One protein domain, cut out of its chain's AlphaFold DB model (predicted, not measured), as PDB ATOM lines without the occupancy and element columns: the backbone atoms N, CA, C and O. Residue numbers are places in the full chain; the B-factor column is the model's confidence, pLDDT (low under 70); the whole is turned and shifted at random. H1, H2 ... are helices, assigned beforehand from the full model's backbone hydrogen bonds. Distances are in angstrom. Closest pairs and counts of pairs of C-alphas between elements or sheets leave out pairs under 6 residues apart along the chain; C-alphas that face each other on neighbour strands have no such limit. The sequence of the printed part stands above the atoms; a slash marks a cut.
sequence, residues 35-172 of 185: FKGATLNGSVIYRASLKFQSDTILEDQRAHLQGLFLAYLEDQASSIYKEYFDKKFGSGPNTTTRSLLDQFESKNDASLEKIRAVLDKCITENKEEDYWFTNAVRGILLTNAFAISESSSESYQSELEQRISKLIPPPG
ATOM      1  N   PHE A  35     -31.691 -22.620  11.060       72.06
ATOM      2  CA  PHE A  35     -31.118 -23.867  11.572       72.06
ATOM      3  C   PHE A  35     -31.877 -24.418  12.790       72.06
ATOM      4  O   PHE A  35     -31.367 -25.278  13.512       72.06
ATOM      5  N   LYS A  36     -33.116 -23.963  13.013       66.31
ATOM      6  CA  LYS A  36     -33.943 -24.360  14.155       66.31
ATOM      7  C   LYS A  36     -34.160 -25.877  14.164       66.31
ATOM      8  O   LYS A  36     -34.770 -26.442  13.260       66.31
ATOM      9  N   GLY A  37     -33.646 -26.535  15.204       63.41
ATOM     10  CA  GLY A  37     -33.655 -27.997  15.354       63.41
ATOM     11  C   GLY A  37     -32.306 -28.680  15.092       63.41
ATOM     12  O   GLY A  37     -32.168 -29.863  15.395       63.41
ATOM     13  N   ALA A  38     -31.300 -27.955  14.594       66.81
ATOM     14  CA  ALA A  38     -29.921 -28.430  14.545       66.81
ATOM     15  C   ALA A  38     -29.200 -28.136  15.870       66.81
ATOM     16  O   ALA A  38     -29.231 -27.017  16.377       66.81
ATOM     17  N   THR A  39     -28.501 -29.126  16.427       75.81
ATOM     18  CA  THR A  39     -27.631 -28.910  17.591       75.81
ATOM     19  C   THR A  39     -26.312 -28.288  17.135       75.81
ATOM     20  O   THR A  39     -25.381 -29.005  16.760       75.81
ATOM     21  N   LEU A  40     -26.212 -26.958  17.172       81.75
ATOM     22  CA  LEU A  40     -24.999 -26.218  16.819       81.75
ATOM     23  C   LEU A  40     -24.011 -26.207  17.995       81.75
ATOM     24  O   LEU A  40     -23.983 -25.298  18.815       81.75
ATOM     25  N   ASN A  41     -23.197 -27.258  18.097       85.38
ATOM     26  CA  ASN A  41     -22.138 -27.366  19.105       85.38
ATOM     27  C   ASN A  41     -20.738 -27.272  18.479       85.38
ATOM     28  O   ASN A  41     -20.573 -27.347  17.260       85.38
ATOM     29  N   GLY A  42     -19.705 -27.178  19.320       82.94
ATOM     30  CA  GLY A  42     -18.320 -27.044  18.854       82.94
ATOM     31  C   GLY A  42     -17.843 -28.167  17.922       82.94
ATOM     32  O   GLY A  42     -17.000 -27.931  17.062       82.94
ATOM     33  N   SER A  43     -18.413 -29.377  18.005       88.56
ATOM     34  CA  SER A  43     -18.075 -30.469  17.078       88.56
ATOM     35  C   SER A  43     -18.630 -30.223  15.671       88.56
ATOM     36  O   SER A  43     -17.949 -30.503  14.681       88.56
ATOM     37  N   VAL A  44     -19.839 -29.657  15.570       89.75
ATOM     38  CA  VAL A  44     -20.431 -29.236  14.290       89.75
ATOM     39  C   VAL A  44     -19.606 -28.112  13.674       89.75
ATOM     40  O   VAL A  44     -19.220 -28.225  12.512       89.75
ATOM     41  N   ILE A  45     -19.242 -27.096  14.461       94.19
ATOM     42  CA  ILE A  45     -18.404 -25.976  13.997       94.19
ATOM     43  C   ILE A  45     -17.023 -26.450  13.555       94.19
ATOM     44  O   ILE A  45     -16.532 -26.047  12.501       94.19
ATOM     45  N   TYR A  46     -16.424 -27.383  14.292       92.88
ATOM     46  CA  TYR A  46     -15.159 -27.991  13.902       92.88
ATOM     47  C   TYR A  46     -15.253 -28.687  12.535       92.88
ATOM     48  O   TYR A  46     -14.458 -28.393  11.641       92.88
ATOM     49  N   ARG A  47     -16.245 -29.564  12.327       91.75
ATOM     50  CA  ARG A  47     -16.426 -30.276  11.047       91.75
ATOM     51  C   ARG A  47     -16.759 -29.327   9.898       91.75
ATOM     52  O   ARG A  47     -16.204 -29.479   8.811       91.75
ATOM     53  N   ALA A  48     -17.621 -28.344  10.154       92.81
ATOM     54  CA  ALA A  48     -17.949 -27.292   9.203       92.81
ATOM     55  C   ALA A  48     -16.684 -26.537   8.775       92.81
ATOM     56  O   ALA A  48     -16.458 -26.364   7.582       92.81
ATOM     57  N   SER A  49     -15.804 -26.186   9.721       94.31
ATOM     58  CA  SER A  49     -14.543 -25.503   9.410       94.31
ATOM     59  C   SER A  49     -13.615 -26.352   8.539       94.31
ATOM     60  O   SER A  49     -13.103 -25.855   7.544       94.31
ATOM     61  N   LEU A  50     -13.460 -27.650   8.830       92.69
ATOM     62  CA  LEU A  50     -12.648 -28.543   7.998       92.69
ATOM     63  C   LEU A  50     -13.188 -28.635   6.568       92.69
ATOM     64  O   LEU A  50     -12.417 -28.598   5.611       92.69
ATOM     65  N   LYS A  51     -14.515 -28.733   6.417       92.44
ATOM     66  CA  LYS A  51     -15.148 -28.785   5.098       92.44
ATOM     67  C   LYS A  51     -14.998 -27.460   4.349       92.44
ATOM     68  O   LYS A  51     -14.711 -27.494   3.158       92.44
ATOM     69  N   PHE A  52     -15.142 -26.329   5.039       92.81
ATOM     70  CA  PHE A  52     -14.970 -24.993   4.463       92.81
ATOM     71  C   PHE A  52     -13.552 -24.771   3.933       92.81
ATOM     72  O   PHE A  52     -13.351 -24.174   2.879       92.81
ATOM     73  N   GLN A  53     -12.559 -25.283   4.657       87.06
ATOM     74  CA  GLN A  53     -11.151 -25.138   4.299       87.06
ATOM     75  C   GLN A  53     -10.734 -26.019   3.112       87.06
ATOM     76  O   GLN A  53      -9.651 -25.813   2.577       87.06
ATOM     77  N   SER A  54     -11.580 -26.949   2.657       87.81
ATOM     78  CA  SER A  54     -11.301 -27.786   1.487       87.81
ATOM     79  C   SER A  54     -11.319 -26.984   0.182       87.81
ATOM     80  O   SER A  54     -12.271 -26.257  -0.089       87.81
ATOM     81  N   ASP A  55     -10.332 -27.218  -0.684       77.25
ATOM     82  CA  ASP A  55     -10.204 -26.558  -1.998       77.25
ATOM     83  C   ASP A  55     -11.286 -26.962  -3.017       77.25
ATOM     84  O   ASP A  55     -11.365 -26.409  -4.108       77.25
ATOM     85  N   THR A  56     -12.134 -27.934  -2.672       83.94
ATOM     86  CA  THR A  56     -13.174 -28.491  -3.557       83.94
ATOM     87  C   THR A  56     -14.591 -28.132  -3.113       83.94
ATOM     88  O   THR A  56     -15.562 -28.774  -3.521       83.94
ATOM     89  N   ILE A  57     -14.736 -27.148  -2.223       86.06
ATOM     90  CA  ILE A  57     -16.051 -26.733  -1.747       86.06
ATOM     91  C   ILE A  57     -16.837 -26.014  -2.851       86.06
ATOM     92  O   ILE A  57     -16.357 -25.064  -3.461       86.06
ATOM     93  N   LEU A  58     -18.066 -26.472  -3.090       86.88
ATOM     94  CA  LEU A  58     -19.004 -25.812  -4.000       86.88
ATOM     95  C   LEU A  58     -19.553 -24.531  -3.358       86.88
ATOM     96  O   LEU A  58     -19.733 -24.488  -2.141       86.88
ATOM     97  N   GLU A  59     -19.885 -23.519  -4.159       83.62
ATOM     98  CA  GLU A  59     -20.386 -22.219  -3.675       83.62
ATOM     99  C   GLU A  59     -21.596 -22.350  -2.747       83.62
ATOM    100  O   GLU A  59     -21.631 -21.768  -1.667       83.62
ATOM    101  N   ASP A  60     -22.554 -23.199  -3.095       82.00
ATOM    102  CA  ASP A  60     -23.735 -23.370  -2.257       82.00
ATOM    103  C   ASP A  60     -23.433 -24.100  -0.934       82.00
ATOM    104  O   ASP A  60     -24.035 -23.819   0.105       82.00
ATOM    105  N   GLN A  61     -22.464 -25.026  -0.946       86.44
ATOM    106  CA  GLN A  61     -21.962 -25.647   0.284       86.44
ATOM    107  C   GLN A  61     -21.237 -24.608   1.140       86.44
ATOM    108  O   GLN A  61     -21.376 -24.618   2.360       86.44
ATOM    109  N   ARG A  62     -20.489 -23.696   0.513       89.12
ATOM    110  CA  ARG A  62     -19.829 -22.578   1.192       89.12
ATOM    111  C   ARG A  62     -20.857 -21.694   1.897       89.12
ATOM    112  O   ARG A  62     -20.721 -21.482   3.101       89.12
ATOM    113  N   ALA A  63     -21.909 -21.281   1.188       86.19
ATOM    114  CA  ALA A  63     -23.000 -20.481   1.740       86.19
ATOM    115  C   ALA A  63     -23.703 -21.192   2.911       86.19
ATOM    116  O   ALA A  63     -23.953 -20.582   3.951       86.19
ATOM    117  N   HIS A  64     -23.953 -22.503   2.795       86.62
ATOM    118  CA  HIS A  64     -24.508 -23.300   3.895       86.62
ATOM    119  C   HIS A  64     -23.636 -23.256   5.155       86.62
ATOM    120  O   HIS A  64     -24.131 -23.026   6.260       86.62
ATOM    121  N   LEU A  65     -22.329 -23.490   4.996       91.56
ATOM    122  CA  LEU A  65     -21.387 -23.512   6.113       91.56
ATOM    123  C   LEU A  65     -21.243 -22.129   6.757       91.56
ATOM    124  O   LEU A  65     -21.199 -22.041   7.980       91.56
ATOM    125  N   GLN A  66     -21.229 -21.058   5.961       91.50
ATOM    126  CA  GLN A  66     -21.264 -19.682   6.468       91.50
ATOM    127  C   GLN A  66     -22.509 -19.422   7.316       91.50
ATOM    128  O   GLN A  66     -22.396 -18.888   8.420       91.50
ATOM    129  N   GLY A  67     -23.674 -19.888   6.859       89.50
ATOM    130  CA  GLY A  67     -24.907 -19.839   7.640       89.50
ATOM    131  C   GLY A  67     -24.807 -20.571   8.976       89.50
ATOM    132  O   GLY A  67     -25.237 -20.032   9.992       89.50
ATOM    133  N   LEU A  68     -24.179 -21.753   9.006       91.06
ATOM    134  CA  LEU A  68     -23.949 -22.498  10.251       91.06
ATOM    135  C   LEU A  68     -23.070 -21.720  11.239       91.06
ATOM    136  O   LEU A  68     -23.345 -21.727  12.439       91.06
ATOM    137  N   PHE A  69     -22.021 -21.049  10.755       94.25
ATOM    138  CA  PHE A  69     -21.162 -20.232  11.614       94.25
ATOM    139  C   PHE A  69     -21.913 -19.030  12.186       94.25
ATOM    140  O   PHE A  69     -21.777 -18.742  13.373       94.25
ATOM    141  N   LEU A  70     -22.734 -18.355  11.379       92.25
ATOM    142  CA  LEU A  70     -23.530 -17.218  11.846       92.25
ATOM    143  C   LEU A  70     -24.599 -17.630  12.850       92.25
ATOM    144  O   LEU A  70     -24.727 -16.987  13.886       92.25
ATOM    145  N   ALA A  71     -25.307 -18.728  12.591       90.88
ATOM    146  CA  ALA A  71     -26.290 -19.267  13.522       90.88
ATOM    147  C   ALA A  71     -25.655 -19.605  14.879       90.88
ATOM    148  O   ALA A  71     -26.199 -19.255  15.922       90.88
ATOM    149  N   TYR A  72     -24.453 -20.189  14.875       93.25
ATOM    150  CA  TYR A  72     -23.702 -20.420  16.108       93.25
ATOM    151  C   TYR A  72     -23.356 -19.118  16.836       93.25
ATOM    152  O   TYR A  72     -23.497 -19.043  18.054       93.25
ATOM    153  N   LEU A  73     -22.914 -18.081  16.117       93.44
ATOM    154  CA  LEU A  73     -22.612 -16.783  16.726       93.44
ATOM    155  C   LEU A  73     -23.863 -16.110  17.309       93.44
ATOM    156  O   LEU A  73     -23.774 -15.523  18.385       93.44
ATOM    157  N   GLU A  74     -25.020 -16.217  16.652       90.69
ATOM    158  CA  GLU A  74     -26.296 -15.720  17.186       90.69
ATOM    159  C   GLU A  74     -26.725 -16.461  18.456       90.69
ATOM    160  O   GLU A  74     -27.157 -15.822  19.419       90.69
ATOM    161  N   ASP A  75     -26.561 -17.786  18.495       90.00
ATOM    162  CA  ASP A  75     -26.851 -18.589  19.686       90.00
ATOM    163  C   ASP A  75     -25.938 -18.182  20.856       90.00
ATOM    164  O   ASP A  75     -26.404 -17.999  21.986       90.00
ATOM    165  N   GLN A  76     -24.642 -17.970  20.588       91.94
ATOM    166  CA  GLN A  76     -23.696 -17.475  21.594       91.94
ATOM    167  C   GLN A  76     -24.068 -16.067  22.076       91.94
ATOM    168  O   GLN A  76     -24.131 -15.827  23.284       91.94
ATOM    169  N   ALA A  77     -24.369 -15.143  21.159       90.94
ATOM    170  CA  ALA A  77     -24.792 -13.787  21.500       90.94
ATOM    171  C   ALA A  77     -26.068 -13.795  22.357       90.94
ATOM    172  O   ALA A  77     -26.137 -13.099  23.372       90.94
ATOM    173  N   SER A  78     -27.044 -14.634  22.004       87.62
ATOM    174  CA  SER A  78     -28.294 -14.814  22.752       87.62
ATOM    175  C   SER A  78     -28.049 -15.356  24.161       87.62
ATOM    176  O   SER A  78     -28.630 -14.860  25.128       87.62
ATOM    177  N   SER A  79     -27.148 -16.335  24.305       89.19
ATOM    178  CA  SER A  79     -26.752 -16.863  25.616       89.19
ATOM    179  C   SER A  79     -26.096 -15.790  26.491       89.19
ATOM    180  O   SER A  79     -26.407 -15.691  27.677       89.19
ATOM    181  N   ILE A  80     -25.227 -14.960  25.909       91.06
ATOM    182  CA  ILE A  80     -24.554 -13.855  26.607       91.06
ATOM    183  C   ILE A  80     -25.561 -12.789  27.045       91.06
ATOM    184  O   ILE A  80     -25.487 -12.304  28.174       91.06
ATOM    185  N   TYR A  81     -26.533 -12.444  26.193       86.31
ATOM    186  CA  TYR A  81     -27.601 -11.524  26.581       86.31
ATOM    187  C   TYR A  81     -28.399 -12.054  27.756       86.31
ATOM    188  O   TYR A  81     -28.623 -11.322  28.717       86.31
ATOM    189  N   LYS A  82     -28.788 -13.329  27.703       86.00
ATOM    190  CA  LYS A  82     -29.504 -13.964  28.802       86.00
ATOM    191  C   LYS A  82     -28.694 -13.905  30.098       86.00
ATOM    192  O   LYS A  82     -29.228 -13.463  31.106       86.00
ATOM    193  N   GLU A  83     -27.408 -14.262  30.059       87.50
ATOM    194  CA  GLU A  83     -26.513 -14.161  31.221       87.50
ATOM    195  C   GLU A  83     -26.456 -12.731  31.777       87.50
ATOM    196  O   GLU A  83     -26.534 -12.522  32.987       87.50
ATOM    197  N   TYR A  84     -26.326 -11.736  30.900       86.31
ATOM    198  CA  TYR A  84     -26.312 -10.333  31.288       86.31
ATOM    199  C   TYR A  84     -27.635  -9.897  31.946       86.31
ATOM    200  O   TYR A  84     -27.596  -9.299  33.022       86.31
ATOM    201  N   PHE A  85     -28.793 -10.245  31.377       83.38
ATOM    202  CA  PHE A  85     -30.100  -9.955  31.979       83.38
ATOM    203  C   PHE A  85     -30.286 -10.673  33.325       83.38
ATOM    204  O   PHE A  85     -30.695 -10.040  34.299       83.38
ATOM    205  N   ASP A  86     -29.926 -11.956  33.406       84.19
ATOM    206  CA  ASP A  86     -30.022 -12.759  34.631       84.19
ATOM    207  C   ASP A  86     -29.150 -12.176  35.758       84.19
ATOM    208  O   ASP A  86     -29.544 -12.203  36.924       84.19
ATOM    209  N   LYS A  87     -27.984 -11.599  35.439       83.25
ATOM    210  CA  LYS A  87     -27.140 -10.899  36.424       83.25
ATOM    211  C   LYS A  87     -27.669  -9.519  36.790       83.25
ATOM    212  O   LYS A  87     -27.657  -9.166  37.962       83.25
ATOM    213  N   LYS A  88     -28.114  -8.742  35.800       77.81
ATOM    214  CA  LYS A  88     -28.588  -7.367  36.001       77.81
ATOM    215  C   LYS A  88     -29.864  -7.309  36.837       77.81
ATOM    216  O   LYS A  88     -30.017  -6.411  37.660       77.81
ATOM    217  N   PHE A  89     -30.776  -8.252  36.610       78.19
ATOM    218  CA  PHE A  89     -32.086  -8.290  37.263       78.19
ATOM    219  C   PHE A  89     -32.222  -9.418  38.298       78.19
ATOM    220  O   PHE A  89     -33.242  -9.490  38.983       78.19
ATOM    221  N   GLY A  90     -31.220 -10.293  38.429       67.94
ATOM    222  CA  GLY A  90     -31.175 -11.370  39.420       67.94
ATOM    223  C   GLY A  90     -30.198 -11.120  40.574       67.94
ATOM    224  O   GLY A  90     -29.705 -10.019  40.788       67.94
ATOM    225  N   SER A  91     -29.931 -12.172  41.355       57.66
ATOM    226  CA  SER A  91     -29.066 -12.171  42.554       57.66
ATOM    227  C   SER A  91     -27.651 -12.714  42.289       57.66
ATOM    228  O   SER A  91     -26.945 -13.124  43.212       57.66
ATOM    229  N   GLY A  92     -27.239 -12.754  41.019       59.34
ATOM    230  CA  GLY A  92     -25.922 -13.238  40.611       59.34
ATOM    231  C   GLY A  92     -24.772 -12.351  41.114       59.34
ATOM    232  O   GLY A  92     -24.982 -11.188  41.462       59.34
ATOM    233  N   PRO A  93     -23.535 -12.876  41.163       59.09
ATOM    234  CA  PRO A  93     -22.368 -12.079  41.522       59.09
ATOM    235  C   PRO A  93     -22.204 -10.897  40.556       59.09
ATOM    236  O   PRO A  93     -22.345 -11.054  39.345       59.09
ATOM    237  N   ASN A  94     -21.875  -9.723  41.104       60.62
ATOM    238  CA  ASN A  94     -21.686  -8.473  40.363       60.62
ATOM    239  C   ASN A  94     -20.352  -8.479  39.589       60.62
ATOM    240  O   ASN A  94     -19.407  -7.772  39.934       60.62
ATOM    241  N   THR A  95     -20.243  -9.358  38.592       65.69
ATOM    242  CA  THR A  95     -19.104  -9.442  37.674       65.69
ATOM    243  C   THR A  95     -19.537  -9.055  36.268       65.69
ATOM    244  O   THR A  95     -20.608  -9.442  35.798       65.69
ATOM    245  N   THR A  96     -18.685  -8.299  35.577       78.62
ATOM    246  CA  THR A  96     -18.918  -7.860  34.198       78.62
ATOM    247  C   THR A  96     -19.115  -9.065  33.275       78.62
ATOM    248  O   THR A  96     -18.270  -9.963  33.229       78.62
ATOM    249  N   THR A  97     -20.222  -9.098  32.532       86.12
ATOM    250  CA  THR A  97     -20.431 -10.077  31.457       86.12
ATOM    251  C   THR A  97     -19.529  -9.725  30.280       86.12
ATOM    252  O   THR A  97     -19.502  -8.579  29.839       86.12
ATOM    253  N   ARG A  98     -18.765 -10.702  29.783       91.44
ATOM    254  CA  ARG A  98     -17.923 -10.523  28.593       91.44
ATOM    255  C   ARG A  98     -18.773 -10.647  27.338       91.44
ATOM    256  O   ARG A  98     -19.512 -11.622  27.199       91.44
ATOM    257  N   SER A  99     -18.617  -9.701  26.421       92.75
ATOM    258  CA  SER A  99     -19.288  -9.740  25.124       92.75
ATOM    259  C   SER A  99     -18.724 -10.846  24.244       92.75
ATOM    260  O   SER A  99     -17.617 -11.349  24.457       92.75
ATOM    261  N   LEU A 100     -19.471 -11.190  23.200       94.06
ATOM    262  CA  LEU A 100     -19.004 -12.091  22.163       94.06
ATOM    263  C   LEU A 100     -17.772 -11.514  21.467       94.06
ATOM    264  O   LEU A 100     -16.874 -12.281  21.154       94.06
ATOM    265  N   LEU A 101     -17.678 -10.187  21.302       94.62
ATOM    266  CA  LEU A 101     -16.474  -9.520  20.794       94.62
ATOM    267  C   LEU A 101     -15.266  -9.754  21.713       94.62
ATOM    268  O   LEU A 101     -14.208 -10.137  21.224       94.62
ATOM    269  N   ASP A 102     -15.422  -9.621  23.034       94.31
ATOM    270  CA  ASP A 102     -14.333  -9.889  23.992       94.31
ATOM    271  C   ASP A 102     -13.893 -11.362  23.940       94.31
ATOM    272  O   ASP A 102     -12.702 -11.688  23.985       94.31
ATOM    273  N   GLN A 103     -14.853 -12.282  23.805       93.88
ATOM    274  CA  GLN A 103     -14.558 -13.701  23.596       93.88
ATOM    275  C   GLN A 103     -13.840 -13.919  22.256       93.88
ATOM    276  O   GLN A 103     -12.866 -14.682  22.199       93.88
ATOM    277  N   PHE A 104     -14.253 -13.187  21.215       93.31
ATOM    278  CA  PHE A 104     -13.632 -13.154  19.893       93.31
ATOM    279  C   PHE A 104     -12.227 -12.521  19.897       93.31
ATOM    280  O   PHE A 104     -11.394 -12.880  19.075       93.31
ATOM    281  N   GLU A 105     -11.868 -11.693  20.864       92.88
ATOM    282  CA  GLU A 105     -10.491 -11.201  21.015       92.88
ATOM    283  C   GLU A 105      -9.617 -12.155  21.836       92.88
ATOM    284  O   GLU A 105      -8.430 -12.311  21.561       92.88
ATOM    285  N   SER A 106     -10.207 -12.840  22.819       90.50
ATOM    286  CA  SER A 106      -9.459 -13.634  23.803       90.50
ATOM    287  C   SER A 106      -8.818 -14.920  23.271       90.50
ATOM    288  O   SER A 106      -7.956 -15.478  23.943       90.50
ATOM    289  N   LYS A 107      -9.258 -15.422  22.108       87.19
ATOM    290  CA  LYS A 107      -8.771 -16.661  21.462       87.19
ATOM    291  C   LYS A 107      -8.842 -17.944  22.308       87.19
ATOM    292  O   LYS A 107      -8.268 -18.963  21.941       87.19
ATOM    293  N   ASN A 108      -9.579 -17.922  23.418       90.06
ATOM    294  CA  ASN A 108      -9.670 -19.061  24.338       90.06
ATOM    295  C   ASN A 108     -10.741 -20.087  23.939       90.06
ATOM    296  O   ASN A 108     -10.688 -21.231  24.380       90.06
ATOM    297  N   ASP A 109     -11.715 -19.687  23.118       92.81
ATOM    298  CA  ASP A 109     -12.753 -20.587  22.617       92.81
ATOM    299  C   ASP A 109     -12.327 -21.219  21.286       92.81
ATOM    300  O   ASP A 109     -12.105 -20.530  20.284       92.81
ATOM    301  N   ALA A 110     -12.232 -22.550  21.279       92.75
ATOM    302  CA  ALA A 110     -11.788 -23.316  20.121       92.75
ATOM    303  C   ALA A 110     -12.746 -23.207  18.923       92.75
ATOM    304  O   ALA A 110     -12.287 -23.239  17.782       92.75
ATOM    305  N   SER A 111     -14.055 -23.076  19.154       94.06
ATOM    306  CA  SER A 111     -15.051 -22.933  18.086       94.06
ATOM    307  C   SER A 111     -14.959 -21.548  17.453       94.06
ATOM    308  O   SER A 111     -14.944 -21.439  16.227       94.06
ATOM    309  N   LEU A 112     -14.807 -20.497  18.268       95.25
ATOM    310  CA  LEU A 112     -14.577 -19.140  17.767       95.25
ATOM    311  C   LEU A 112     -13.255 -19.047  16.991       95.25
ATOM    312  O   LEU A 112     -13.219 -18.391  15.956       95.25
ATOM    313  N   GLU A 113     -12.200 -19.760  17.407       94.50
ATOM    314  CA  GLU A 113     -10.934 -19.821  16.649       94.50
ATOM    315  C   GLU A 113     -11.124 -20.450  15.262       94.50
ATOM    316  O   GLU A 113     -10.523 -20.005  14.285       94.50
ATOM    317  N   LYS A 114     -11.999 -21.455  15.136       95.44
ATOM    318  CA  LYS A 114     -12.337 -22.016  13.820       95.44
ATOM    319  C   LYS A 114     -13.094 -21.028  12.944       95.44
ATOM    320  O   LYS A 114     -12.811 -20.958  11.751       95.44
ATOM    321  N   ILE A 115     -14.010 -20.257  13.524       95.19
ATOM    322  CA  ILE A 115     -14.743 -19.220  12.791       95.19
ATOM    323  C   ILE A 115     -13.793 -18.085  12.369       95.19
ATOM    324  O   ILE A 115     -13.881 -17.634  11.231       95.19
ATOM    325  N   ARG A 116     -12.824 -17.693  13.212       93.44
ATOM    326  CA  ARG A 116     -11.748 -16.751  12.839       93.44
ATOM    327  C   ARG A 116     -10.965 -17.228  11.620       93.44
ATOM    328  O   ARG A 116     -10.874 -16.501  10.644       93.44
ATOM    329  N   ALA A 117     -10.499 -18.476  11.619       92.50
ATOM    330  CA  ALA A 117      -9.760 -19.021  10.477       92.50
ATOM    331  C   ALA A 117     -10.595 -19.073   9.179       92.50
ATOM    332  O   ALA A 117     -10.056 -18.965   8.076       92.50
ATOM    333  N   VAL A 118     -11.915 -19.263   9.290       93.62
ATOM    334  CA  VAL A 118     -12.838 -19.157   8.149       93.62
ATOM    335  C   VAL A 118     -12.931 -17.712   7.659       93.62
ATOM    336  O   VAL A 118     -12.834 -17.486   6.457       93.62
ATOM    337  N   LEU A 119     -13.064 -16.741   8.568       92.75
ATOM    338  CA  LEU A 119     -13.081 -15.316   8.231       92.75
ATOM    339  C   LEU A 119     -11.785 -14.873   7.555       92.75
ATOM    340  O   LEU A 119     -11.857 -14.225   6.518       92.75
ATOM    341  N   ASP A 120     -10.624 -15.282   8.070       90.25
ATOM    342  CA  ASP A 120      -9.322 -14.959   7.476       90.25
ATOM    343  C   ASP A 120      -9.239 -15.447   6.022       90.25
ATOM    344  O   ASP A 120      -8.784 -14.718   5.137       90.25
ATOM    345  N   LYS A 121      -9.744 -16.659   5.748       90.19
ATOM    346  CA  LYS A 121      -9.828 -17.201   4.384       90.19
ATOM    347  C   LYS A 121     -10.790 -16.393   3.512       90.19
ATOM    348  O   LYS A 121     -10.422 -16.037   2.400       90.19
ATOM    349  N   CYS A 122     -11.980 -16.074   4.015       89.81
ATOM    350  CA  CYS A 122     -12.973 -15.246   3.322       89.81
ATOM    351  C   CYS A 122     -12.425 -13.856   2.952       89.81
ATOM    352  O   CYS A 122     -12.581 -13.408   1.821       89.81
ATOM    353  N   ILE A 123     -11.735 -13.198   3.888       86.38
ATOM    354  CA  ILE A 123     -11.114 -11.882   3.679       86.38
ATOM    355  C   ILE A 123      -9.989 -11.978   2.645       86.38
ATOM    356  O   ILE A 123      -9.883 -11.128   1.768       86.38
ATOM    357  N   THR A 124      -9.162 -13.023   2.729       84.75
ATOM    358  CA  THR A 124      -8.025 -13.216   1.816       84.75
ATOM    359  C   THR A 124      -8.477 -13.549   0.394       84.75
ATOM    360  O   THR A 124      -7.898 -13.054  -0.567       84.75
ATOM    361  N   GLU A 125      -9.501 -14.393   0.246       84.19
ATOM    362  CA  GLU A 125     -10.054 -14.757  -1.064       84.19
ATOM    363  C   GLU A 125     -10.874 -13.620  -1.689       84.19
ATOM    364  O   GLU A 125     -10.999 -13.584  -2.912       84.19
ATOM    365  N   ASN A 126     -11.404 -12.705  -0.864       75.25
ATOM    366  CA  ASN A 126     -12.121 -11.491  -1.263       75.25
ATOM    367  C   ASN A 126     -13.203 -11.733  -2.332       75.25
ATOM    368  O   ASN A 126     -13.323 -10.991  -3.308       75.25
ATOM    369  N   LYS A 127     -13.980 -12.810  -2.167       80.38
ATOM    370  CA  LYS A 127     -15.118 -13.116  -3.042       80.38
ATOM    371  C   LYS A 127     -16.323 -12.274  -2.646       80.38
ATOM    372  O   LYS A 127     -16.525 -11.978  -1.469       80.38
ATOM    373  N   GLU A 128     -17.165 -11.939  -3.618       74.00
ATOM    374  CA  GLU A 128     -18.376 -11.149  -3.377       74.00
ATOM    375  C   GLU A 128     -19.323 -11.843  -2.382       74.00
ATOM    376  O   GLU A 128     -19.906 -11.200  -1.518       74.00
ATOM    377  N   GLU A 129     -19.429 -13.171  -2.414       70.50
ATOM    378  CA  GLU A 129     -20.257 -13.925  -1.465       70.50
ATOM    379  C   GLU A 129     -19.722 -13.871  -0.024       70.50
ATOM    380  O   GLU A 129     -20.488 -13.966   0.936       70.50
ATOM    381  N   ASP A 130     -18.410 -13.696   0.136       84.69
ATOM    382  CA  ASP A 130     -17.746 -13.621   1.438       84.69
ATOM    383  C   ASP A 130     -17.895 -12.238   2.092       84.69
ATOM    384  O   ASP A 130     -17.832 -12.126   3.322       84.69
ATOM    385  N   TYR A 131     -18.157 -11.199   1.288       83.31
ATOM    386  CA  TYR A 131     -18.501  -9.849   1.750       83.31
ATOM    387  C   TYR A 131     -19.670  -9.895   2.737       83.31
ATOM    388  O   TYR A 131     -19.585  -9.430   3.874       83.31
ATOM    389  N   TRP A 132     -20.751 -10.549   2.323       83.50
ATOM    390  CA  TRP A 132     -21.981 -10.627   3.098       83.50
ATOM    391  C   TRP A 132     -21.793 -11.405   4.401       83.50
ATOM    392  O   TRP A 132     -22.268 -10.991   5.460       83.50
ATOM    393  N   PHE A 133     -21.035 -12.503   4.351       88.06
ATOM    394  CA  PHE A 133     -20.695 -13.284   5.537       88.06
ATOM    395  C   PHE A 133     -19.848 -12.480   6.536       88.06
ATOM    396  O   PHE A 133     -20.160 -12.454   7.730       88.06
ATOM    397  N   THR A 134     -18.796 -11.801   6.070       88.88
ATOM    398  CA  THR A 134     -17.911 -11.003   6.937       88.88
ATOM    399  C   THR A 134     -18.658  -9.837   7.591       88.88
ATOM    400  O   THR A 134     -18.550  -9.658   8.807       88.88
ATOM    401  N   ASN A 135     -19.500  -9.114   6.846       86.81
ATOM    402  CA  ASN A 135     -20.373  -8.068   7.391       86.81
ATOM    403  C   ASN A 135     -21.404  -8.607   8.392       86.81
ATOM    404  O   ASN A 135     -21.643  -7.994   9.440       86.81
ATOM    405  N   ALA A 136     -22.000  -9.768   8.108       87.88
ATOM    406  CA  ALA A 136     -22.935 -10.405   9.024       87.88
ATOM    407  C   ALA A 136     -22.255 -10.724  10.364       87.88
ATOM    408  O   ALA A 136     -22.792 -10.335  11.406       87.88
ATOM    409  N   VAL A 137     -21.053 -11.319  10.353       91.88
ATOM    410  CA  VAL A 137     -20.273 -11.544  11.583       91.88
ATOM    411  C   VAL A 137     -19.984 -10.226  12.292       91.88
ATOM    412  O   VAL A 137     -20.208 -10.141  13.502       91.88
ATOM    413  N   ARG A 138     -19.536  -9.194  11.557       90.81
ATOM    414  CA  ARG A 138     -19.225  -7.885  12.149       90.81
ATOM    415  C   ARG A 138     -20.393  -7.365  12.980       90.81
ATOM    416  O   ARG A 138     -20.243  -7.062  14.163       90.81
ATOM    417  N   GLY A 139     -21.578  -7.326  12.383       86.94
ATOM    418  CA  GLY A 139     -22.741  -6.809  13.088       86.94
ATOM    419  C   GLY A 139     -23.184  -7.673  14.273       86.94
ATOM    420  O   GLY A 139     -23.600  -7.105  15.274       86.94
ATOM    421  N   ILE A 140     -23.036  -9.009  14.243       89.62
ATOM    422  CA  ILE A 140     -23.392  -9.853  15.404       89.62
ATOM    423  C   ILE A 140     -22.518  -9.476  16.607       89.62
ATOM    424  O   ILE A 140     -23.026  -9.273  17.712       89.62
ATOM    425  N   LEU A 141     -21.205  -9.347  16.390       91.94
ATOM    426  CA  LEU A 141     -20.254  -9.000  17.446       91.94
ATOM    427  C   LEU A 141     -20.501  -7.585  17.992       91.94
ATOM    428  O   LEU A 141     -20.529  -7.406  19.212       91.94
ATOM    429  N   LEU A 142     -20.712  -6.602  17.107       89.25
ATOM    430  CA  LEU A 142     -20.991  -5.211  17.486       89.25
ATOM    431  C   LEU A 142     -22.285  -5.087  18.282       89.25
ATOM    432  O   LEU A 142     -22.279  -4.507  19.366       89.25
ATOM    433  N   THR A 143     -23.385  -5.650  17.774       86.31
ATOM    434  CA  THR A 143     -24.686  -5.586  18.445       86.31
ATOM    435  C   THR A 143     -24.608  -6.244  19.820       86.31
ATOM    436  O   THR A 143     -25.102  -5.669  20.794       86.31
ATOM    437  N   ASN A 144     -23.932  -7.395  19.938       90.62
ATOM    438  CA  ASN A 144     -23.738  -8.051  21.229       90.62
ATOM    439  C   ASN A 144     -22.961  -7.181  22.218       90.62
ATOM    440  O   ASN A 144     -23.448  -6.953  23.323       90.62
ATOM    441  N   ALA A 145     -21.803  -6.655  21.813       89.62
ATOM    442  CA  ALA A 145     -20.983  -5.805  22.669       89.62
ATOM    443  C   ALA A 145     -21.710  -4.523  23.095       89.62
ATOM    444  O   ALA A 145     -21.694  -4.166  24.272       89.62
ATOM    445  N   PHE A 146     -22.396  -3.866  22.160       84.94
ATOM    446  CA  PHE A 146     -23.125  -2.633  22.432       84.94
ATOM    447  C   PHE A 146     -24.294  -2.853  23.399       84.94
ATOM    448  O   PHE A 146     -24.441  -2.132  24.381       84.94
ATOM    449  N   ALA A 147     -25.114  -3.880  23.179       82.62
ATOM    450  CA  ALA A 147     -26.305  -4.065  24.003       82.62
ATOM    451  C   ALA A 147     -26.015  -4.606  25.418       82.62
ATOM    452  O   ALA A 147     -26.839  -4.384  26.304       82.62
ATOM    453  N   ILE A 148     -24.864  -5.246  25.674       84.94
ATOM    454  CA  ILE A 148     -24.470  -5.599  27.054       84.94
ATOM    455  C   ILE A 148     -23.689  -4.498  27.786       84.94
ATOM    456  O   ILE A 148     -23.476  -4.620  28.990       84.94
ATOM    457  N   SER A 149     -23.233  -3.450  27.091       81.69
ATOM    458  CA  SER A 149     -22.486  -2.352  27.721       81.69
ATOM    459  C   SER A 149     -23.386  -1.285  28.342       81.69
ATOM    460  O   SER A 149     -22.911  -0.493  29.152       81.69
ATOM    461  N   GLU A 150     -24.659  -1.232  27.931       70.31
ATOM    462  CA  GLU A 150     -25.613  -0.157  28.258       70.31
ATOM    463  C   GLU A 150     -25.168   1.249  27.837       70.31
ATOM    464  O   GLU A 150     -25.806   2.240  28.194       70.31
ATOM    465  N   SER A 151     -24.076   1.362  27.082       69.31
ATOM    466  CA  SER A 151     -23.585   2.647  26.618       69.31
ATOM    467  C   SER A 151     -24.462   3.143  25.479       69.31
ATOM    468  O   SER A 151     -24.656   2.454  24.486       69.31
ATOM    469  N   SER A 152     -24.940   4.377  25.593       69.56
ATOM    470  CA  SER A 152     -25.554   5.111  24.487       69.56
ATOM    471  C   SER A 152     -24.569   6.081  23.823       69.56
ATOM    472  O   SER A 152     -25.002   7.017  23.153       69.56
ATOM    473  N   SER A 153     -23.258   5.950  24.075       77.81
ATOM    474  CA  SER A 153     -22.271   6.926  23.606       77.81
ATOM    475  C   SER A 153     -21.764   6.611  22.196       77.81
ATOM    476  O   SER A 153     -21.318   5.502  21.895       77.81
ATOM    477  N   GLU A 154     -21.745   7.639  21.346       79.00
ATOM    478  CA  GLU A 154     -21.137   7.576  20.009       79.00
ATOM    479  C   GLU A 154     -19.638   7.251  20.079       79.00
ATOM    480  O   GLU A 154     -19.094   6.568  19.208       79.00
ATOM    481  N   SER A 155     -18.961   7.700  21.142       83.25
ATOM    482  CA  SER A 155     -17.547   7.396  21.376       83.25
ATOM    483  C   SER A 155     -17.305   5.904  21.606       83.25
ATOM    484  O   SER A 155     -16.335   5.361  21.083       83.25
ATOM    485  N   TYR A 156     -18.199   5.228  22.327       81.31
ATOM    486  CA  TYR A 156     -18.112   3.795  22.576       81.31
ATOM    487  C   TYR A 156     -18.474   2.988  21.329       81.31
ATOM    488  O   TYR A 156     -17.795   2.021  20.998       81.31
ATOM    489  N   GLN A 157     -19.491   3.420  20.578       82.00
ATOM    490  CA  GLN A 157     -19.800   2.817  19.282       82.00
ATOM    491  C   GLN A 157     -18.601   2.911  18.322       82.00
ATOM    492  O   GLN A 157     -18.237   1.924  17.687       82.00
ATOM    493  N   SER A 158     -17.933   4.067  18.279       85.19
ATOM    494  CA  SER A 158     -16.719   4.269  17.478       85.19
ATOM    495  C   SER A 158     -15.556   3.385  17.945       85.19
ATOM    496  O   SER A 158     -14.819   2.847  17.119       85.19
ATOM    497  N   GLU A 159     -15.388   3.199  19.257       91.56
ATOM    498  CA  GLU A 159     -14.396   2.275  19.822       91.56
ATOM    499  C   GLU A 159     -14.654   0.828  19.371       91.56
ATOM    500  O   GLU A 159     -13.732   0.149  18.910       91.56
ATOM    501  N   LEU A 160     -15.906   0.363  19.455       89.44
ATOM    502  CA  LEU A 160     -16.294  -0.976  19.011       89.44
ATOM    503  C   LEU A 160     -16.049  -1.175  17.508       89.44
ATOM    504  O   LEU A 160     -15.492  -2.202  17.113       89.44
ATOM    505  N   GLU A 161     -16.379  -0.183  16.677       87.62
ATOM    506  CA  GLU A 161     -16.105  -0.214  15.231       87.62
ATOM    507  C   GLU A 161     -14.602  -0.286  14.915       87.62
ATOM    508  O   GLU A 161     -14.168  -0.999  14.001       87.62
ATOM    509  N   GLN A 162     -13.763   0.403  15.695       90.06
ATOM    510  CA  GLN A 162     -12.309   0.310  15.548       90.06
ATOM    511  C   GLN A 162     -11.775  -1.058  15.970       90.06
ATOM    512  O   GLN A 162     -10.912  -1.616  15.288       90.06
ATOM    513  N   ARG A 163     -12.270  -1.606  17.086       93.25
ATOM    514  CA  ARG A 163     -11.891  -2.946  17.556       93.25
ATOM    515  C   ARG A 163     -12.248  -3.997  16.517       93.25
ATOM    516  O   ARG A 163     -11.387  -4.781  16.121       93.25
ATOM    517  N   ILE A 164     -13.476  -3.962  16.005       90.81
ATOM    518  CA  ILE A 164     -13.911  -4.966  15.043       90.81
ATOM    519  C   ILE A 164     -13.203  -4.840  13.699       90.81
ATOM    520  O   ILE A 164     -12.856  -5.855  13.111       90.81
ATOM    521  N   SER A 165     -12.899  -3.622  13.246       88.56
ATOM    522  CA  SER A 165     -12.171  -3.414  11.990       88.56
ATOM    523  C   SER A 165     -10.726  -3.910  12.040       88.56
ATOM    524  O   SER A 165     -10.169  -4.236  10.997       88.56
ATOM    525  N   LYS A 166     -10.125  -4.022  13.233       88.38
ATOM    526  CA  LYS A 166      -8.817  -4.676  13.413       88.38
ATOM    527  C   LYS A 166      -8.905  -6.201  13.338       88.38
ATOM    528  O   LYS A 166      -7.933  -6.838  12.954       88.38
ATOM    529  N   LEU A 167     -10.036  -6.777  13.746       86.50
ATOM    530  CA  LEU A 167     -10.248  -8.228  13.778       86.50
ATOM    531  C   LEU A 167     -10.770  -8.769  12.447       86.50
ATOM    532  O   LEU A 167     -10.384  -9.850  12.026       86.50
ATOM    533  N   ILE A 168     -11.679  -8.029  11.821       88.56
ATOM    534  CA  ILE A 168     -12.373  -8.376  10.587       88.56
ATOM    535  C   ILE A 168     -12.389  -7.091   9.755       88.56
ATOM    536  O   ILE A 168     -13.318  -6.290   9.905       88.56
ATOM    537  N   PRO A 169     -11.354  -6.827   8.938       80.44
ATOM    538  CA  PRO A 169     -11.294  -5.630   8.109       80.44
ATOM    539  C   PRO A 169     -12.561  -5.494   7.261       80.44
ATOM    540  O   PRO A 169     -13.095  -6.511   6.809       80.44
ATOM    541  N   PRO A 170     -13.077  -4.270   7.059       68.50
ATOM    542  CA  PRO A 170     -14.200  -4.086   6.162       68.50
ATOM    543  C   PRO A 170     -13.781  -4.554   4.759       68.50
ATOM    544  O   PRO A 170     -12.695  -4.187   4.290       68.50
ATOM    545  N   PRO A 171     -14.597  -5.384   4.102       61.66
ATOM    546  CA  PRO A 171     -14.292  -5.840   2.755       61.66
ATOM    547  C   PRO A 171     -14.198  -4.640   1.795       61.66
ATOM    548  O   PRO A 171     -14.991  -3.702   1.875       61.66
ATOM    549  N   GLY A 172     -13.181  -4.642   0.927       55.50
ATOM    550  CA  GLY A 172     -12.879  -3.532   0.011       55.50
ATOM    551  C   GLY A 172     -11.867  -2.492   0.517       55.50
ATOM    552  O   GLY A 172     -11.601  -1.531  -0.197       55.50
TER     553      GLY A 172
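This is residues 35 to 172 of the 185 residues of an uncharacterized protein of Legionella pneumophila (UniProt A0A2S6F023). Four helices, H1, H2, H4 and H5, make an up-and-down bundle, each running against the one before it in the chain: long H2 and H5 lie side by side, and H1 and H4 make a second such pair. Short H3 packs crosswise on H2 and H5, and H6 folds back on H5 alone. The printed part has 138 residues and is all helix, with six named helices, H1 to H6 in chain order, and no named strand. It is compact, with a radius of gyration of the C-alphas of 15.7 A and spans of 51 by 34 by 24 A.

Begin with the longest helix, H2, residues 59 to 89. It touches H5, residues 128 to 149, at a shallow tilt of 3 degrees, the same way; their closest C-alphas, of Ala 77 and Asn 144, are 5.8 A apart. With residues 62 to 72 alone, H2 touches H1, residues 42 to 52, its hairpin partner, opposite ways at a shallow tilt of 28 degrees; the closest C-alphas are Ala 48 and Leu 65, 6.0 A. H1 touches H4, residues 110 to 125, the same way at a shallow tilt of 20 degrees, closest at C-alphas Gly 42 and Ser 111, 5.3 A. H4 and H5 form a hairpin at a steep tilt of 43 degrees, closest at C-alphas Cys 122 and Asp 130, 5.4 A. H5 is the hub, touching four helices. With residues 141 to 145 alone it touches H3, residues 100 to 106, about perpendicular at 82 degrees, closest at C-alphas Leu 101 and Leu 141, 5.1 A. With residues 138 to 146 alone it touches H6, residues 154 to 167, a hairpin at a steep tilt of 44 degrees, closest at C-alphas Leu 142 and Leu 160, 6.5 A. H6 is apart from H1, H2 and H4. Every O i to N i+4 pair is within hydrogen-bond range in H1, H2, H3, H4 and H6, and 16 of 18 are in H5.

Find C-alpha 59 at (-20.386, -22.219, -3.675); from there H2 runs 44.8 A to C-alpha 89 at (-32.086, -8.290, 37.263). H5 measures 32.6 A, H4 22.9 A and H6 20.2 A, the last ending at C-alpha 167, (-10.248, -8.228, 13.778). H1 has 11 residues and H3 has 7.

The C-alphas farthest apart, of Thr 56 and Ser 91, are 51.4 A apart. The printed part has no cut and no long link. Residues 150 to 155, of which 154 to 155 belong to H6, stand free. The model's pLDDT averages 85.2 over the printed part and is under 70 at residues 36 to 38, 90 to 95, 151 to 152 and 170 to 172.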